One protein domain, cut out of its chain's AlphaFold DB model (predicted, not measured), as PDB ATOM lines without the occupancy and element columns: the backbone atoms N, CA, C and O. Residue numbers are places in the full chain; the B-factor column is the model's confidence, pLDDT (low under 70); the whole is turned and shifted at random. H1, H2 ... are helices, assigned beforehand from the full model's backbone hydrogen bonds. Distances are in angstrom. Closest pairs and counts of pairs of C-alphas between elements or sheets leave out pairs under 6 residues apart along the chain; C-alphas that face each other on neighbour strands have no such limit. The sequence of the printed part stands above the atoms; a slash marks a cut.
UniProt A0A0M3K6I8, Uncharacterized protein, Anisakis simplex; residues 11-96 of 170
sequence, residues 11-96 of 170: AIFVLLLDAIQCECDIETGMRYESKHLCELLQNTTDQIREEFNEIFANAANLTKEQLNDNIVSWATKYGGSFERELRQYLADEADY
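What this domain is: This is residues 11 to 96 of the 170 residues of an uncharacterized protein of Anisakis simplex (UniProt A0A0M3K6I8). Six helices form a loosely closed ring: H1, H2, H3, H6, H5 and H4 stand side by side in that order, each opposite to the next, and H4 comes back crosswise near H1 and H2. The 86 printed residues, all helix by class, have six named helices, H1 to H6. The whole is compact, radius of gyration of the C-alphas 12.3 A, spanning 35 by 26 by 22 A.

Where its parts are: Find C-alpha 11 at (257.611, 300.457, 360.486), where H1, residues 11 to 21, begins. Next come H2, 26 to 33, H3, 35 to 42, H4, 46 to 57, and H5, 64 to 75. H6, residues 80 to 96, runs 24.7 A to C-alpha 96 at (260.597, 287.286, 358.660).

How they stand to each other: Look at hairpin H1 and H2, closest C-alphas Leu 15 and Gly 29, 6.2 A. H3, the hub, touches H6 at Leu 37 and Tyr 89, closest C-alphas 7.0 A. H1 and H4 are close but not clearly touching, 7.9 A between C-alphas 20 and 57. Every O i to N i+4 pair is within hydrogen-bond range in H1, H3, H4 and H5; H2 has 3 of 4, H6 12 of 13.

The domain as a whole: The printed part has no cut and no long link; residues 11 to 35 are under pLDDT 70.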
ATOM      1  N   ALA A  11     256.486 299.516 360.475       42.19
ATOM      2  CA  ALA A  11     257.611 300.457 360.486       42.19
ATOM      3  C   ALA A  11     257.895 301.022 359.086       42.19
ATOM      4  O   ALA A  11     258.139 302.217 358.956       42.19
ATOM      5  N   ILE A  12     257.738 300.205 358.033       49.97
ATOM      6  CA  ILE A  12     257.744 300.694 356.648       49.97
ATOM      7  C   ILE A  12     256.592 301.682 356.461       49.97
ATOM      8  O   ILE A  12     256.797 302.746 355.899       49.97
ATOM      9  N   PHE A  13     255.400 301.399 356.987       47.50
ATOM     10  CA  PHE A  13     254.269 302.313 356.858       47.50
ATOM     11  C   PHE A  13     254.396 303.615 357.664       47.50
ATOM     12  O   PHE A  13     254.034 304.668 357.156       47.50
ATOM     13  N   VAL A  14     254.920 303.574 358.888       43.62
ATOM     14  CA  VAL A  14     255.158 304.752 359.737       43.62
ATOM     15  C   VAL A  14     256.243 305.629 359.111       43.62
ATOM     16  O   VAL A  14     256.051 306.833 358.984       43.62
ATOM     17  N   LEU A  15     257.316 305.031 358.584       45.19
ATOM     18  CA  LEU A  15     258.328 305.759 357.815       45.19
ATOM     19  C   LEU A  15     257.793 306.277 356.475       45.19
ATOM     20  O   LEU A  15     258.245 307.318 356.015       45.19
ATOM     21  N   LEU A  16     256.830 305.594 355.851       47.53
ATOM     22  CA  LEU A  16     256.166 306.071 354.635       47.53
ATOM     23  C   LEU A  16     255.145 307.179 354.919       47.53
ATOM     24  O   LEU A  16     255.043 308.102 354.120       47.53
ATOM     25  N   LEU A  17     254.431 307.142 356.045       43.12
ATOM     26  CA  LEU A  17     253.580 308.240 356.511       43.12
ATOM     27  C   LEU A  17     254.417 309.480 356.817       43.12
ATOM     28  O   LEU A  17     254.077 310.562 356.339       43.12
ATOM     29  N   ASP A  18     255.530 309.311 357.536       40.88
ATOM     30  CA  ASP A  18     256.490 310.386 357.791       40.88
ATOM     31  C   ASP A  18     257.140 310.866 356.491       40.88
ATOM     32  O   ASP A  18     257.296 312.065 356.299       40.88
ATOM     33  N   ALA A  19     257.452 309.983 355.538       43.75
ATOM     34  CA  ALA A  19     257.998 310.378 354.241       43.75
ATOM     35  C   ALA A  19     256.997 311.187 353.397       43.75
ATOM     36  O   ALA A  19     257.371 312.204 352.807       43.75
ATOM     37  N   ILE A  20     255.714 310.801 353.414       42.53
ATOM     38  CA  ILE A  20     254.612 311.534 352.772       42.53
ATOM     39  C   ILE A  20     254.382 312.899 353.451       42.53
ATOM     40  O   ILE A  20     254.030 313.861 352.768       42.53
ATOM     41  N   GLN A  21     254.603 313.022 354.767       39.81
ATOM     42  CA  GLN A  21     254.483 314.290 355.504       39.81
ATOM     43  C   GLN A  21     255.752 315.169 355.455       39.81
ATOM     44  O   GLN A  21     255.642 316.392 355.544       39.81
ATOM     45  N   CYS A  22     256.942 314.582 355.288       34.22
ATOM     46  CA  CYS A  22     258.244 315.263 355.312       34.22
ATOM     47  C   CYS A  22     258.895 315.472 353.930       34.22
ATOM     48  O   CYS A  22     260.077 315.805 353.885       34.22
ATOM     49  N   GLU A  23     258.178 315.287 352.815       40.09
ATOM     50  CA  GLU A  23     258.749 315.339 351.448       40.09
ATOM     51  C   GLU A  23     259.956 314.394 351.248       40.09
ATOM     52  O   GLU A  23     260.786 314.606 350.362       40.09
ATOM     53  N   CYS A  24     260.095 313.349 352.067       41.78
ATOM     54  CA  CYS A  24     261.142 312.359 351.844       41.78
ATOM     55  C   CYS A  24     260.675 311.405 350.745       41.78
ATOM     56  O   CYS A  24     259.560 310.892 350.779       41.78
ATOM     57  N   ASP A  25     261.529 311.164 349.753       52.69
ATOM     58  CA  ASP A  25     261.246 310.175 348.716       52.69
ATOM     59  C   ASP A  25     261.094 308.788 349.366       52.69
ATOM     60  O   ASP A  25     261.914 308.398 350.207       52.69
ATOM     61  N   ILE A  26     260.061 308.045 348.962       54.78
ATOM     62  CA  ILE A  26     259.804 306.643 349.322       54.78
ATOM     63  C   ILE A  26     261.076 305.806 349.112       54.78
ATOM     64  O   ILE A  26     261.372 304.921 349.918       54.78
ATOM     65  N   GLU A  27     261.892 306.132 348.102       53.69
ATOM     66  CA  GLU A  27     263.202 305.506 347.887       53.69
ATOM     67  C   GLU A  27     264.145 305.621 349.092       53.69
ATOM     68  O   GLU A  27     264.891 304.683 349.387       53.69
ATOM     69  N   THR A  28     264.115 306.746 349.810       50.91
ATOM     70  CA  THR A  28     264.950 306.965 350.997       50.91
ATOM     71  C   THR A  28     264.481 306.080 352.146       50.91
ATOM     72  O   THR A  28     265.312 305.413 352.755       50.91
ATOM     73  N   GLY A  29     263.169 305.993 352.397       52.91
ATOM     74  CA  GLY A  29     262.605 305.105 353.423       52.91
ATOM     75  C   GLY A  29     262.850 303.621 353.121       52.91
ATOM     76  O   GLY A  29     263.347 302.880 353.968       52.91
ATOM     77  N   MET A  30     262.613 303.196 351.875       54.69
ATOM     78  CA  MET A  30     262.849 301.813 351.442       54.69
ATOM     79  C   MET A  30     264.322 301.412 351.502       54.69
ATOM     80  O   MET A  30     264.624 300.258 351.789       54.69
ATOM     81  N   ARG A  31     265.259 302.334 351.252       47.78
ATOM     82  CA  ARG A  31     266.697 302.033 351.306       47.78
ATOM     83  C   ARG A  31     267.148 301.572 352.697       47.78
ATOM     84  O   ARG A  31     268.061 300.750 352.774       47.78
ATOM     85  N   TYR A  32     266.551 302.105 353.763       45.97
ATOM     86  CA  TYR A  32     266.908 301.743 355.138       45.97
ATOM     87  C   TYR A  32     266.186 300.483 355.625       45.97
ATOM     88  O   TYR A  32     266.799 299.679 356.319       45.97
ATOM     89  N   GLU A  33     264.936 300.280 355.209       54.56
ATOM     90  CA  GLU A  33     264.087 299.192 355.720       54.56
ATOM     91  C   GLU A  33     264.081 297.937 354.837       54.56
ATOM     92  O   GLU A  33     263.892 296.832 355.331       54.56
ATOM     93  N   SER A  34     264.296 298.078 353.525       66.12
ATOM     94  CA  SER A  34     264.208 296.968 352.574       66.12
ATOM     95  C   SER A  34     265.166 297.136 351.395       66.12
ATOM     96  O   SER A  34     264.809 297.520 350.275       66.12
ATOM     97  N   LYS A  35     266.434 296.796 351.650       67.56
ATOM     98  CA  LYS A  35     267.503 296.831 350.644       67.56
ATOM     99  C   LYS A  35     267.142 296.040 349.383       67.56
ATOM    100  O   LYS A  35     267.402 296.518 348.285       67.56
ATOM    101  N   HIS A  36     266.531 294.863 349.528       73.88
ATOM    102  CA  HIS A  36     266.214 293.998 348.389       73.88
ATOM    103  C   HIS A  36     265.115 294.586 347.491       73.88
ATOM    104  O   HIS A  36     265.272 294.608 346.273       73.88
ATOM    105  N   LEU A  37     264.045 295.140 348.077       78.06
ATOM    106  CA  LEU A  37     263.005 295.837 347.314       78.06
ATOM    107  C   LEU A  37     263.557 297.094 346.633       78.06
ATOM    108  O   LEU A  37     263.253 297.357 345.472       78.06
ATOM    109  N   CYS A  38     264.407 297.847 347.336       74.81
ATOM    110  CA  CYS A  38     265.073 299.023 346.784       74.81
ATOM    111  C   CYS A  38     265.950 298.655 345.571       74.81
ATOM    112  O   CYS A  38     265.852 299.296 344.527       74.81
ATOM    113  N   GLU A  39     266.753 297.592 345.670       80.88
ATOM    114  CA  GLU A  39     267.567 297.075 344.562       80.88
ATOM    115  C   GLU A  39     266.704 296.592 343.387       80.88
ATOM    116  O   GLU A  39     267.025 296.878 342.230       80.88
ATOM    117  N   LEU A  40     265.590 295.905 343.665       83.69
ATOM    118  CA  LEU A  40     264.647 295.465 342.637       83.69
ATOM    119  C   LEU A  40     264.078 296.666 341.867       83.69
ATOM    120  O   LEU A  40     264.120 296.674 340.641       83.69
ATOM    121  N   LEU A  41     263.610 297.706 342.562       82.75
ATOM    122  CA  LEU A  41     263.001 298.893 341.948       82.75
ATOM    123  C   LEU A  41     264.025 299.808 341.251       82.75
ATOM    124  O   LEU A  41     263.731 300.358 340.185       82.75
ATOM    125  N   GLN A  42     265.245 299.942 341.777       81.62
ATOM    126  CA  GLN A  42     266.314 300.725 341.134       81.62
ATOM    127  C   GLN A  42     266.723 300.153 339.772       81.62
ATOM    128  O   GLN A  42     267.067 300.906 338.862       81.62
ATOM    129  N   ASN A  43     266.628 298.833 339.600       83.44
ATOM    130  CA  ASN A  43     266.946 298.159 338.341       83.44
ATOM    131  C   ASN A  43     265.793 298.178 337.316       83.44
ATOM    132  O   ASN A  43     265.900 297.556 336.256       83.44
ATOM    133  N   THR A  44     264.695 298.889 337.601       84.25
ATOM    134  CA  THR A  44     263.539 299.036 336.698       84.25
ATOM    135  C   THR A  44     263.512 300.399 335.992       84.25
ATOM    136  O   THR A  44     264.424 301.217 336.141       84.25
ATOM    137  N   THR A  45     262.496 300.646 335.159       88.06
ATOM    138  CA  THR A  45     262.287 301.941 334.494       88.06
ATOM    139  C   THR A  45     261.677 302.971 335.451       88.06
ATOM    140  O   THR A  45     261.027 302.598 336.426       88.06
ATOM    141  N   ASP A  46     261.819 304.266 335.140       86.62
ATOM    142  CA  ASP A  46     261.158 305.344 335.902       86.62
ATOM    143  C   ASP A  46     259.643 305.128 335.987       86.62
ATOM    144  O   ASP A  46     259.063 305.257 337.056       86.62
ATOM    145  N   GLN A  47     259.024 304.678 334.891       88.81
ATOM    146  CA  GLN A  47     257.595 304.362 334.858       88.81
ATOM    147  C   GLN A  47     257.200 303.305 335.905       88.81
ATOM    148  O   GLN A  47     256.174 303.448 336.560       88.81
ATOM    149  N   ILE A  48     257.989 302.236 336.070       87.50
ATOM    150  CA  ILE A  48     257.692 301.185 337.061       87.50
ATOM    151  C   ILE A  48     257.795 301.757 338.478       87.50
ATOM    152  O   ILE A  48     256.945 301.462 339.315       87.50
ATOM    153  N   ARG A  49     258.797 302.602 338.746       85.31
ATOM    154  CA  ARG A  49     258.942 303.282 340.041       85.31
ATOM    155  C   ARG A  49     257.784 304.238 340.328       85.31
ATOM    156  O   ARG A  49     257.256 304.220 341.433       85.31
ATOM    157  N   GLU A  50     257.364 305.030 339.345       85.94
ATOM    158  CA  GLU A  50     256.219 305.936 339.470       85.94
ATOM    159  C   GLU A  50     254.925 305.164 339.758       85.94
ATOM    160  O   GLU A  50     254.247 305.465 340.739       85.94
ATOM    161  N   GLU A  51     254.625 304.113 338.983       88.88
ATOM    162  CA  GLU A  51     253.445 303.272 339.223       88.88
ATOM    163  C   GLU A  51     253.492 302.599 340.607       88.88
ATOM    164  O   GLU A  51     252.460 302.466 341.264       88.88
ATOM    165  N   PHE A  52     254.677 302.193 341.076       84.56
ATOM    166  CA  PHE A  52     254.845 301.652 342.423       84.56
ATOM    167  C   PHE A  52     254.560 302.715 343.493       84.56
ATOM    168  O   PHE A  52     253.786 302.464 344.415       84.56
ATOM    169  N   ASN A  53     255.106 303.924 343.348       81.44
ATOM    170  CA  ASN A  53     254.875 305.034 344.275       81.44
ATOM    171  C   ASN A  53     253.388 305.428 344.356       81.44
ATOM    172  O   ASN A  53     252.890 305.733 345.441       81.44
ATOM    173  N   GLU A  54     252.644 305.360 343.249       84.81
ATOM    174  CA  GLU A  54     251.195 305.622 343.228       84.81
ATOM    175  C   GLU A  54     250.381 304.629 344.076       84.81
ATOM    176  O   GLU A  54     249.365 305.008 344.674       84.81
ATOM    177  N   ILE A  55     250.824 303.368 344.175       84.06
ATOM    178  CA  ILE A  55     250.193 302.369 345.052       84.06
ATOM    179  C   ILE A  55     250.317 302.815 346.515       84.06
ATOM    180  O   ILE A  55     249.344 302.742 347.272       84.06
ATOM    181  N   PHE A  56     251.484 303.338 346.897       77.38
ATOM    182  CA  PHE A  56     251.755 303.801 348.257       77.38
ATOM    183  C   PHE A  56     251.117 305.150 348.587       77.38
ATOM    184  O   PHE A  56     250.710 305.359 349.728       77.38
ATOM    185  N   ALA A  57     250.920 306.027 347.600       78.50
ATOM    186  CA  ALA A  57     250.246 307.313 347.797       78.50
ATOM    187  C   ALA A  57     248.828 307.168 348.388       78.50
ATOM    188  O   ALA A  57     248.352 308.045 349.105       78.50
ATOM    189  N   ASN A  58     248.157 306.041 348.127       79.00
ATOM    190  CA  ASN A  58     246.821 305.751 348.652       79.00
ATOM    191  C   ASN A  58     246.821 304.829 349.876       79.00
ATOM    192  O   ASN A  58     245.753 304.511 350.409       79.00
ATOM    193  N   ALA A  59     247.992 304.388 350.328       79.31
ATOM    194  CA  ALA A  59     248.083 303.265 351.241       79.31
ATOM    195  C   ALA A  59     247.538 303.570 352.644       79.31
ATOM    196  O   ALA A  59     247.062 302.658 353.305       79.31
ATOM    197  N   ALA A  60     247.444 304.842 353.052       77.25
ATOM    198  CA  ALA A  60     246.827 305.229 354.329       77.25
ATOM    199  C   ALA A  60     245.383 304.722 354.481       77.25
ATOM    200  O   ALA A  60     244.942 304.415 355.585       77.25
ATOM    201  N   ASN A  61     244.646 304.600 353.374       86.56
ATOM    202  CA  ASN A  61     243.255 304.145 353.380       86.56
ATOM    203  C   ASN A  61     243.095 302.638 353.155       86.56
ATOM    204  O   ASN A  61     241.961 302.147 353.138       86.56
ATOM    205  N   LEU A  62     244.204 301.926 352.960       86.25
ATOM    206  CA  LEU A  62     244.239 300.496 352.706       86.25
ATOM    207  C   LEU A  62     244.575 299.743 353.990       86.25
ATOM    208  O   LEU A  62     245.231 300.268 354.890       86.25
ATOM    209  N   THR A  63     244.128 298.498 354.058       88.94
ATOM    210  CA  THR A  63     244.660 297.518 355.007       88.94
ATOM    211  C   THR A  63     245.977 296.934 354.483       88.94
ATOM    212  O   THR A  63     246.300 297.088 353.299       88.94
ATOM    213  N   LYS A  64     246.738 296.225 355.330       81.19
ATOM    214  CA  LYS A  64     247.948 295.506 354.881       81.19
ATOM    215  C   LYS A  64     247.618 294.492 353.784       81.19
ATOM    216  O   LYS A  64     248.351 294.400 352.803       81.19
ATOM    217  N   GLU A  65     246.502 293.767 353.923       86.00
ATOM    218  CA  GLU A  65     246.053 292.796 352.914       86.00
ATOM    219  C   GLU A  65     245.758 293.494 351.580       86.00
ATOM    220  O   GLU A  65     246.285 293.096 350.545       86.00
ATOM    221  N   GLN A  66     245.009 294.600 351.610       90.56
ATOM    222  CA  GLN A  66     244.667 295.356 350.402       90.56
ATOM    223  C   GLN A  66     245.893 295.955 349.708       90.56
ATOM    224  O   GLN A  66     245.964 295.964 348.479       90.56
ATOM    225  N   LEU A  67     246.861 296.466 350.474       87.06
ATOM    226  CA  LEU A  67     248.110 296.975 349.913       87.06
ATOM    227  C   LEU A  67     248.899 295.854 349.224       87.06
ATOM    228  O   LEU A  67     249.331 296.025 348.082       87.06
ATOM    229  N   ASN A  68     249.029 294.695 349.873       83.69
ATOM    230  CA  ASN A  68     249.712 293.537 349.300       83.69
ATOM    231  C   ASN A  68     249.022 293.033 348.030       83.69
ATOM    232  O   ASN A  68     249.694 292.794 347.025       83.69
ATOM    233  N   ASP A  69     247.695 292.941 348.037       88.31
ATOM    234  CA  ASP A  69     246.912 292.560 346.862       88.31
ATOM    235  C   ASP A  69     247.110 293.546 345.704       88.31
ATOM    236  O   ASP A  69     247.285 293.124 344.557       88.31
ATOM    237  N   ASN A  70     247.157 294.851 345.990       90.31
ATOM    238  CA  ASN A  70     247.418 295.876 344.980       90.31
ATOM    239  C   ASN A  70     248.819 295.732 344.371       90.31
ATOM    240  O   ASN A  70     248.945 295.751 343.146       90.31
ATOM    241  N   ILE A  71     249.854 295.538 345.197       88.75
ATOM    242  CA  ILE A  71     251.239 295.324 344.743       88.75
ATOM    243  C   ILE A  71     251.327 294.060 343.880       88.75
ATOM    244  O   ILE A  71     251.872 294.087 342.775       88.75
ATOM    245  N   VAL A  72     250.747 292.954 344.350       88.19
ATOM    246  CA  VAL A  72     250.744 291.677 343.630       88.19
ATOM    247  C   VAL A  72     250.002 291.802 342.302       88.19
ATOM    248  O   VAL A  72     250.521 291.372 341.272       88.19
ATOM    249  N   SER A  73     248.808 292.398 342.303       91.38
ATOM    250  CA  SER A  73     248.011 292.593 341.092       91.38
ATOM    251  C   SER A  73     248.729 293.497 340.094       91.38
ATOM    252  O   SER A  73     248.723 293.212 338.897       91.38
ATOM    253  N   TRP A  74     249.370 294.566 340.562       92.25
ATOM    254  CA  TRP A  74     250.160 295.461 339.723       92.25
ATOM    255  C   TRP A  74     251.342 294.742 339.064       92.25
ATOM    256  O   TRP A  74     251.535 294.862 337.854       92.25
ATOM    257  N   ALA A  75     252.077 293.918 339.812       89.56
ATOM    258  CA  ALA A  75     253.253 293.216 339.303       89.56
ATOM    259  C   ALA A  75     252.945 292.238 338.156       89.56
ATOM    260  O   ALA A  75     253.789 292.027 337.280       89.56
ATOM    261  N   THR A  76     251.720 291.697 338.103       92.06
ATOM    262  CA  THR A  76     251.277 290.827 336.996       92.06
ATOM    263  C   THR A  76     251.307 291.516 335.630       92.06
ATOM    264  O   THR A  76     251.422 290.833 334.613       92.06
ATOM    265  N   LYS A  77     251.254 292.860 335.578       92.69
ATOM    266  CA  LYS A  77     251.369 293.627 334.325       92.69
ATOM    267  C   LYS A  77     252.712 293.401 333.625       92.69
ATOM    268  O   LYS A  77     252.771 293.449 332.399       92.69
ATOM    269  N   TYR A  78     253.778 293.180 334.396       89.31
ATOM    270  CA  TYR A  78     255.144 293.047 333.879       89.31
ATOM    271  C   TYR A  78     255.584 291.588 333.758       89.31
ATOM    272  O   TYR A  78     256.365 291.251 332.867       89.31
ATOM    273  N   GLY A  79     255.059 290.711 334.617       89.62
ATOM    274  CA  GLY A  79     255.332 289.279 334.572       89.62
ATOM    275  C   GLY A  79     256.817 288.924 334.719       89.62
ATOM    276  O   GLY A  79     257.632 289.673 335.263       89.62
ATOM    277  N   GLY A  80     257.185 287.748 334.207       90.12
ATOM    278  CA  GLY A  80     258.583 287.366 334.003       90.12
ATOM    279  C   GLY A  80     259.402 287.208 335.289       90.12
ATOM    280  O   GLY A  80     258.999 286.505 336.218       90.12
ATOM    281  N   SER A  81     260.616 287.768 335.288       89.50
ATOM    282  CA  SER A  81     261.512 287.754 336.450       89.50
ATOM    283  C   SER A  81     261.093 288.783 337.497       89.50
ATOM    284  O   SER A  81     261.064 288.442 338.670       89.50
ATOM    285  N   PHE A  82     260.647 289.971 337.075       88.06
ATOM    286  CA  PHE A  82     260.208 291.034 337.980       88.06
ATOM    287  C   PHE A  82     259.067 290.586 338.901       88.06
ATOM    288  O   PHE A  82     259.190 290.676 340.119       88.06
ATOM    289  N   GLU A  83     257.982 290.033 338.340       89.56
ATOM    290  CA  GLU A  83     256.860 289.539 339.153       89.56
ATOM    291  C   GLU A  83     257.320 288.457 340.140       89.56
ATOM    292  O   GLU A  83     256.877 288.413 341.286       89.56
ATOM    293  N   ARG A  84     258.224 287.576 339.704       89.56
ATOM    294  CA  ARG A  84     258.724 286.472 340.526       89.56
ATOM    295  C   ARG A  84     259.591 286.963 341.678       89.56
ATOM    296  O   ARG A  84     259.404 286.492 342.792       89.56
ATOM    297  N   GLU A  85     260.513 287.880 341.406       88.69
ATOM    298  CA  GLU A  85     261.395 288.487 342.406       88.69
ATOM    299  C   GLU A  85     260.583 289.283 343.429       88.69
ATOM    300  O   GLU A  85     260.777 289.102 344.627       88.69
ATOM    301  N   LEU A  86     259.586 290.056 342.987       86.50
ATOM    302  CA  LEU A  86     258.703 290.775 343.905       86.50
ATOM    303  C   LEU A  86     257.872 289.825 344.777       86.50
ATOM    304  O   LEU A  86     257.746 290.037 345.979       86.50
ATOM    305  N   ARG A  87     257.306 288.758 344.199       86.31
ATOM    306  CA  ARG A  87     256.563 287.749 344.972       86.31
ATOM    307  C   ARG A  87     257.451 287.025 345.977       86.31
ATOM    308  O   ARG A  87     256.978 286.729 347.070       86.31
ATOM    309  N   GLN A  88     258.697 286.733 345.606       86.56
ATOM    310  CA  GLN A  88     259.665 286.127 346.515       86.56
ATOM    311  C   GLN A  88     259.986 287.081 347.664       86.56
ATOM    312  O   GLN A  88     259.867 286.678 348.812       86.56
ATOM    313  N   TYR A  89     260.271 288.350 347.365       84.88
ATOM    314  CA  TYR A  89     260.480 289.381 348.380       84.88
ATOM    315  C   TYR A  89     259.313 289.457 349.375       84.88
ATOM    316  O   TYR A  89     259.527 289.410 350.581       84.88
ATOM    317  N   LEU A  90     258.070 289.515 348.883       82.56
ATOM    318  CA  LEU A  90     256.892 289.565 349.752       82.56
ATOM    319  C   LEU A  90     256.781 288.319 350.644       82.56
ATOM    320  O   LEU A  90     256.353 288.426 351.793       82.56
ATOM    321  N   ALA A  91     257.126 287.140 350.120       83.06
ATOM    322  CA  ALA A  91     257.118 285.899 350.889       83.06
ATOM    323  C   ALA A  91     258.224 285.881 351.958       83.06
ATOM    324  O   ALA A  91     257.959 285.490 353.091       83.06
ATOM    325  N   ASP A  92     259.424 286.353 351.624       82.88
ATOM    326  CA  ASP A  92     260.551 286.436 352.557       82.88
ATOM    327  C   ASP A  92     260.261 287.420 353.702       82.88
ATOM    328  O   ASP A  92     260.542 287.114 354.864       82.88
ATOM    329  N   GLU A  93     259.635 288.561 353.393       79.94
ATOM    330  CA  GLU A  93     259.138 289.512 354.395       79.94
ATOM    331  C   GLU A  93     258.130 288.844 355.328       79.94
ATOM    332  O   GLU A  93     258.260 288.907 356.549       79.94
ATOM    333  N   ALA A  94     257.147 288.144 354.766       80.88
ATOM    334  CA  ALA A  94     256.140 287.446 355.551       80.88
ATOM    335  C   ALA A  94     256.748 286.430 356.524       80.88
ATOM    336  O   ALA A  94     256.378 286.380 357.699       80.88
ATOM    337  N   ASP A  95     257.706 285.643 356.040       82.62
ATOM    338  CA  ASP A  95     258.429 284.673 356.849       82.62
ATOM    339  C   ASP A  95     259.250 285.357 357.949       82.62
ATOM    340  O   ASP A  95     259.270 284.878 359.085       82.62
ATOM    341  N   TYR A  96     259.900 286.486 357.653       83.38
ATOM    342  CA  TYR A  96     260.597 287.286 358.660       83.38
ATOM    343  C   TYR A  96     259.642 287.775 359.757       83.38
ATOM    344  O   TYR A  96     259.931 287.581 360.940       83.38
TER     345      TYR A  96